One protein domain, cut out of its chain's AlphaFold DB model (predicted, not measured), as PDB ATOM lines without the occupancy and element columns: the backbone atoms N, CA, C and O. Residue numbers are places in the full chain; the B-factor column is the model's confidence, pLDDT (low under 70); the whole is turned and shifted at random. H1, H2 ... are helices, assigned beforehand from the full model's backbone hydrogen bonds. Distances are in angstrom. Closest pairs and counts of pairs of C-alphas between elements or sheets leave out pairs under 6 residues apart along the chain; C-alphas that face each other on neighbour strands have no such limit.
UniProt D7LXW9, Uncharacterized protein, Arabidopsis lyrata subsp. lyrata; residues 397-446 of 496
ATOM      1  N   VAL A 397     -11.255  50.799  49.920       77.56
ATOM      2  CA  VAL A 397     -11.056  49.778  50.943       77.56
ATOM      3  C   VAL A 397      -9.644  49.974  51.498       77.56
ATOM      4  O   VAL A 397      -8.740  50.295  50.734       77.56
ATOM      5  N   SER A 398      -9.466  49.856  52.817       84.44
ATOM      6  CA  SER A 398      -8.131  49.958  53.411       84.44
ATOM      7  C   SER A 398      -7.284  48.754  53.013       84.44
ATOM      8  O   SER A 398      -7.824  47.654  52.852       84.44
ATOM      9  N   ASP A 399      -5.977  48.954  52.881       84.94
ATOM     10  CA  ASP A 399      -5.063  47.904  52.433       84.94
ATOM     11  C   ASP A 399      -5.131  46.679  53.356       84.94
ATOM     12  O   ASP A 399      -5.129  45.551  52.875       84.94
ATOM     13  N   GLU A 400      -5.358  46.857  54.666       90.00
ATOM     14  CA  GLU A 400      -5.512  45.732  55.604       90.00
ATOM     15  C   GLU A 400      -6.709  44.835  55.266       90.00
ATOM     16  O   GLU A 400      -6.640  43.619  55.419       90.00
ATOM     17  N   LYS A 401      -7.820  45.417  54.802       86.25
ATOM     18  CA  LYS A 401      -9.008  44.646  54.404       86.25
ATOM     19  C   LYS A 401      -8.818  43.961  53.059       86.25
ATOM     20  O   LYS A 401      -9.421  42.917  52.832       86.25
ATOM     21  N   ILE A 402      -8.023  44.559  52.174       85.44
ATOM     22  CA  ILE A 402      -7.643  43.946  50.901       85.44
ATOM     23  C   ILE A 402      -6.735  42.743  51.178       85.44
ATOM     24  O   ILE A 402      -7.000  41.667  50.657       85.44
ATOM     25  N   HIS A 403      -5.745  42.886  52.062       86.75
ATOM     26  CA  HIS A 403      -4.889  41.778  52.489       86.75
ATOM     27  C   HIS A 403      -5.688  40.652  53.150       86.75
ATOM     28  O   HIS A 403      -5.583  39.519  52.709       86.75
ATOM     29  N   GLN A 404      -6.597  40.963  54.083       88.00
ATOM     30  CA  GLN A 404      -7.495  39.952  54.669       88.00
ATOM     31  C   GLN A 404      -8.351  39.222  53.626       88.00
ATOM     32  O   GLN A 404      -8.698  38.057  53.815       88.00
ATOM     33  N   LEU A 405      -8.739  39.909  52.550       86.56
ATOM     34  CA  LEU A 405      -9.489  39.294  51.465       86.56
ATOM     35  C   LEU A 405      -8.608  38.354  50.639       86.56
ATOM     36  O   LEU A 405      -9.072  37.278  50.283       86.56
ATOM     37  N   PHE A 406      -7.362  38.736  50.354       85.25
ATOM     38  CA  PHE A 406      -6.412  37.851  49.684       85.25
ATOM     39  C   PHE A 406      -6.058  36.639  50.551       85.25
ATOM     40  O   PHE A 406      -6.175  35.529  50.049       85.25
ATOM     41  N   ASP A 407      -5.804  36.811  51.852       86.38
ATOM     42  CA  ASP A 407      -5.578  35.697  52.792       86.38
ATOM     43  C   ASP A 407      -6.766  34.712  52.796       86.38
ATOM     44  O   ASP A 407      -6.603  33.492  52.781       86.38
ATOM     45  N   PHE A 408      -7.996  35.244  52.779       83.06
ATOM     46  CA  PHE A 408      -9.218  34.440  52.701       83.06
ATOM     47  C   PHE A 408      -9.345  33.677  51.376       83.06
ATOM     48  O   PHE A 408      -9.887  32.575  51.359       83.06
ATOM     49  N   LEU A 409      -8.867  34.252  50.270       80.31
ATOM     50  CA  LEU A 409      -8.885  33.620  48.950       80.31
ATOM     51  C   LEU A 409      -7.743  32.615  48.756       80.31
ATOM     52  O   LEU A 409      -7.919  31.665  48.005       80.31
ATOM     53  N   GLU A 410      -6.612  32.807  49.433       75.56
ATOM     54  CA  GLU A 410      -5.463  31.888  49.442       75.56
ATOM     55  C   GLU A 410      -5.699  30.645  50.310       75.56
ATOM     56  O   GLU A 410      -4.937  29.694  50.240       75.56
ATOM     57  N   THR A 411      -6.765  30.614  51.119       68.50
ATOM     58  CA  THR A 411      -7.093  29.443  51.954       68.50
ATOM     59  C   THR A 411      -7.626  28.252  51.132       68.50
ATOM     60  O   THR A 411      -7.710  27.142  51.653       68.50
ATOM     61  N   ASP A 412      -8.013  28.471  49.872       62.56
ATOM     62  CA  ASP A 412      -8.534  27.449  48.957       62.56
ATOM     63  C   ASP A 412      -7.493  27.228  47.843       62.56
ATOM     64  O   ASP A 412      -7.497  27.921  46.826       62.56
ATOM     65  N   ASP A 413      -6.565  26.289  48.067       55.09
ATOM     66  CA  ASP A 413      -5.457  25.917  47.161       55.09
ATOM     67  C   ASP A 413      -5.923  25.221  45.860       55.09
ATOM     68  O   ASP A 413      -5.118  24.686  45.098       55.09
ATOM     69  N   GLU A 414      -7.226  25.193  45.581       57.16
ATOM     70  CA  GLU A 414      -7.759  24.511  44.408       57.16
ATOM     71  C   GLU A 414      -7.427  25.315  43.138       57.16
ATOM     72  O   GLU A 414      -7.988  26.383  42.860       57.16
ATOM     73  N   GLU A 415      -6.504  24.769  42.335       53.91
ATOM     74  CA  GLU A 415      -6.068  25.284  41.025       53.91
ATOM     75  C   GLU A 415      -7.246  25.559  40.060       53.91
ATOM     76  O   GLU A 415      -7.126  26.335  39.106       53.91
ATOM     77  N   ASP A 416      -8.426  25.003  40.346       56.50
ATOM     78  CA  ASP A 416      -9.651  25.203  39.589       56.50
ATOM     79  C   ASP A 416     -10.426  26.462  40.018       56.50
ATOM     80  O   ASP A 416     -11.239  26.470  40.946       56.50
ATOM     81  N   PHE A 417     -10.306  27.517  39.203       54.12
ATOM     82  CA  PHE A 417     -11.067  28.782  39.277       54.12
ATOM     83  C   PHE A 417     -12.595  28.669  39.382       54.12
ATOM     84  O   PHE A 417     -13.273  29.681  39.582       54.12
ATOM     85  N   LEU A 418     -13.156  27.475  39.211       55.00
ATOM     86  CA  LEU A 418     -14.588  27.237  39.108       55.00
ATOM     87  C   LEU A 418     -15.131  26.240  40.141       55.00
ATOM     88  O   LEU A 418     -16.357  26.184  40.267       55.00
ATOM     89  N   ASN A 419     -14.265  25.531  40.878       55.84
ATOM     90  CA  ASN A 419     -14.655  24.426  41.767       55.84
ATOM     91  C   ASN A 419     -14.551  24.744  43.267       55.84
ATOM     92  O   ASN A 419     -14.818  23.869  44.087       55.84
ATOM     93  N   THR A 420     -14.259  25.995  43.643       58.84
ATOM     94  CA  THR A 420     -14.273  26.423  45.050       58.84
ATOM     95  C   THR A 420     -15.638  26.113  45.673       58.84
ATOM     96  O   THR A 420     -16.670  26.619  45.207       58.84
ATOM     97  N   THR A 421     -15.663  25.316  46.744       61.44
ATOM     98  CA  THR A 421     -16.914  24.928  47.431       61.44
ATOM     99  C   THR A 421     -17.603  26.146  48.070       61.44
ATOM    100  O   THR A 421     -18.814  26.153  48.297       61.44
ATOM    101  N   ASN A 422     -16.849  27.224  48.314       70.81
ATOM    102  CA  ASN A 422     -17.352  28.458  48.899       70.81
ATOM    103  C   ASN A 422     -17.792  29.481  47.832       70.81
ATOM    104  O   ASN A 422     -16.977  30.086  47.130       70.81
ATOM    105  N   GLY A 423     -19.101  29.735  47.759       67.81
ATOM    106  CA  GLY A 423     -19.685  30.709  46.831       67.81
ATOM    107  C   GLY A 423     -19.191  32.150  47.022       67.81
ATOM    108  O   GLY A 423     -19.128  32.895  46.042       67.81
ATOM    109  N   ASP A 424     -18.789  32.532  48.240       72.81
ATOM    110  CA  ASP A 424     -18.240  33.864  48.516       72.81
ATOM    111  C   ASP A 424     -16.813  34.004  47.962       72.81
ATOM    112  O   ASP A 424     -16.488  35.025  47.356       72.81
ATOM    113  N   MET A 425     -15.972  32.969  48.087       74.62
ATOM    114  CA  MET A 425     -14.626  32.964  47.490       74.62
ATOM    115  C   MET A 425     -14.714  33.075  45.968       74.62
ATOM    116  O   MET A 425     -14.066  33.936  45.372       74.62
ATOM    117  N   ARG A 426     -15.608  32.291  45.347       74.25
ATOM    118  CA  ARG A 426     -15.882  32.370  43.906       74.25
ATOM    119  C   ARG A 426     -16.292  33.777  43.471       74.25
ATOM    120  O   ARG A 426     -15.807  34.268  42.453       74.25
ATOM    121  N   PHE A 427     -17.175  34.422  44.237       78.12
ATOM    122  CA  PHE A 427     -17.632  35.789  43.985       78.12
ATOM    123  C   PHE A 427     -16.463  36.780  43.995       78.12
ATOM    124  O   PHE A 427     -16.281  37.517  43.026       78.12
ATOM    125  N   TYR A 428     -15.664  36.794  45.069       80.31
ATOM    126  CA  TYR A 428     -14.576  37.764  45.213       80.31
ATOM    127  C   TYR A 428     -13.452  37.517  44.209       80.31
ATOM    128  O   TYR A 428     -12.952  38.470  43.612       80.31
ATOM    129  N   ARG A 429     -13.117  36.253  43.945       79.12
ATOM    130  CA  ARG A 429     -12.109  35.890  42.944       79.12
ATOM    131  C   ARG A 429     -12.513  36.395  41.558       79.12
ATOM    132  O   ARG A 429     -11.741  37.106  40.928       79.12
ATOM    133  N   GLN A 430     -13.763  36.162  41.150       80.00
ATOM    134  CA  GLN A 430     -14.280  36.577  39.842       80.00
ATOM    135  C   GLN A 430     -14.278  38.105  39.623       80.00
ATOM    136  O   GLN A 430     -14.077  38.553  38.495       80.00
ATOM    137  N   ILE A 431     -14.502  38.913  40.669       81.81
ATOM    138  CA  ILE A 431     -14.514  40.385  40.548       81.81
ATOM    139  C   ILE A 431     -13.125  41.028  40.673       81.81
ATOM    140  O   ILE A 431     -12.947  42.148  40.193       81.81
ATOM    141  N   ILE A 432     -12.164  40.362  41.325       82.94
ATOM    142  CA  ILE A 432     -10.792  40.869  41.500       82.94
ATOM    143  C   ILE A 432      -9.932  40.562  40.273       82.94
ATOM    144  O   ILE A 432      -9.053  41.360  39.949       82.94
ATOM    145  N   THR A 433     -10.188  39.449  39.572       82.50
ATOM    146  CA  THR A 433      -9.397  39.051  38.402       82.50
ATOM    147  C   THR A 433      -9.361  40.170  37.350       82.50
ATOM    148  O   THR A 433     -10.411  40.542  36.802       82.50
ATOM    149  N   PRO A 434      -8.167  40.697  37.017       84.06
ATOM    150  CA  PRO A 434      -8.001  41.692  35.970       84.06
ATOM    151  C   PRO A 434      -8.572  41.206  34.641       84.06
ATOM    152  O   PRO A 434      -8.444  40.038  34.286       84.06
ATOM    153  N   ARG A 435      -9.142  42.118  33.845       81.75
ATOM    154  CA  ARG A 435      -9.746  41.773  32.543       81.75
ATOM    155  C   ARG A 435      -8.787  41.038  31.595       81.75
ATOM    156  O   ARG A 435      -9.248  40.271  30.759       81.75
ATOM    157  N   ALA A 436      -7.482  41.279  31.721       84.94
ATOM    158  CA  ALA A 436      -6.443  40.620  30.929       84.94
ATOM    159  C   ALA A 436      -6.278  39.122  31.249       84.94
ATOM    160  O   ALA A 436      -5.816  38.373  30.396       84.94
ATOM    161  N   GLU A 437      -6.675  38.691  32.447       83.62
ATOM    162  CA  GLU A 437      -6.517  37.322  32.962       83.62
ATOM    163  C   GLU A 437      -7.826  36.518  32.889       83.62
ATOM    164  O   GLU A 437      -7.944  35.427  33.441       83.62
ATOM    165  N   TRP A 438      -8.855  37.053  32.226       86.81
ATOM    166  CA  TRP A 438     -10.133  36.364  32.095       86.81
ATOM    167  C   TRP A 438     -10.008  35.165  31.153       86.81
ATOM    168  O   TRP A 438      -9.650  35.319  29.988       86.81
ATOM    169  N   LEU A 439     -10.405  33.985  31.639       79.00
ATOM    170  CA  LEU A 439     -10.421  32.735  30.865       79.00
ATOM    171  C   LEU A 439     -11.290  32.826  29.600       79.00
ATOM    172  O   LEU A 439     -11.039  32.150  28.607       79.00
ATOM    173  N   TYR A 440     -12.347  33.637  29.654       82.00
ATOM    174  CA  TYR A 440     -13.292  33.851  28.564       82.00
ATOM    175  C   TYR A 440     -13.991  35.209  28.714       82.00
ATOM    176  O   TYR A 440     -14.009  35.817  29.784       82.00
ATOM    177  N   GLU A 441     -14.605  35.696  27.636       83.38
ATOM    178  CA  GLU A 441     -15.137  37.065  27.538       83.38
ATOM    179  C   GLU A 441     -16.216  37.407  28.583       83.38
ATOM    180  O   GLU A 441     -16.320  38.551  29.035       83.38
ATOM    181  N   THR A 442     -16.994  36.408  29.002       82.25
ATOM    182  CA  THR A 442     -18.069  36.544  29.995       82.25
ATOM    183  C   THR A 442     -17.626  36.225  31.424       82.25
ATOM    184  O   THR A 442     -18.461  36.232  32.329       82.25
ATOM    185  N   TYR A 443     -16.331  35.968  31.664       80.88
ATOM    186  CA  TYR A 443     -15.833  35.534  32.972       80.88
ATOM    187  C   TYR A 443     -16.191  36.520  34.082       80.88
ATOM    188  O   TYR A 443     -16.758  36.104  35.078       80.88
ATOM    189  N   GLY A 444     -15.982  37.824  33.908       81.00
ATOM    190  CA  GLY A 444     -16.349  38.811  34.931       81.00
ATOM    191  C   GLY A 444     -17.800  39.298  34.881       81.00
ATOM    192  O   GLY A 444     -18.114  40.323  35.482       81.00
ATOM    193  N   TRP A 445     -18.698  38.631  34.147       86.19
ATOM    194  CA  TRP A 445     -20.112  39.020  34.156       86.19
ATOM    195  C   TRP A 445     -20.761  38.640  35.487       86.19
ATOM    196  O   TRP A 445     -20.675  37.495  35.939       86.19
ATOM    197  N   LEU A 446     -21.462  39.600  36.095       83.00
ATOM    198  CA  LEU A 446     -22.249  39.362  37.300       83.00
ATOM    199  C   LEU A 446     -23.417  38.428  36.969       83.00
ATOM    200  O   LEU A 446     -24.336  38.779  36.235       83.00
TER     201      LEU A 446
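AT A GLANCE: This is residues 397 to 446 of the 496 residues of an uncharacterized protein of Arabidopsis lyrata subsp. lyrata (UniProt D7LXW9). Two short helices, H1 and H2, make a V, meeting where H1 ends and H2 begins, with a long loop linking them and a coiled tail, residues 433 to 446, past the end of H2. Residues 397 to 404, mostly in H1, stick out. The printed part has 50 residues, 22 of them, under half, in two named helices, H1 then H2, with no named strand; the class is all helix. It is only just compact, close to loose, with a radius of gyration of the C-alphas of 11.3 A and spans of 31 by 23 by 17 A.

IN THESE COORDINATES: H1, residues 399 to 410, is 16.3 A long, beginning at C-alpha 399 (-5.063, 47.904, 52.433). H2, residues 423 to 432, is 14.5 A long, ending at C-alpha 432 (-10.792, 40.869, 41.500).

HOW THE PARTS SIT: H1 touches H2 with residues 408 to 409 alone; the closest C-alphas, of Leu 409 and Met 425, are 6.0 A apart. They run opposite ways at a steep tilt of 57 degrees. In both, every O i to N i+4 pair is within hydrogen-bond range.

THE WHOLE: The C-alphas farthest apart, of Glu 400 and Glu 441, are 30.9 A apart. The printed part has no cut. The link from H1 to H2 is long, 12 residues. Mean pLDDT of the printed part is 76.5; residues 411 to 421 and 423 are under 70.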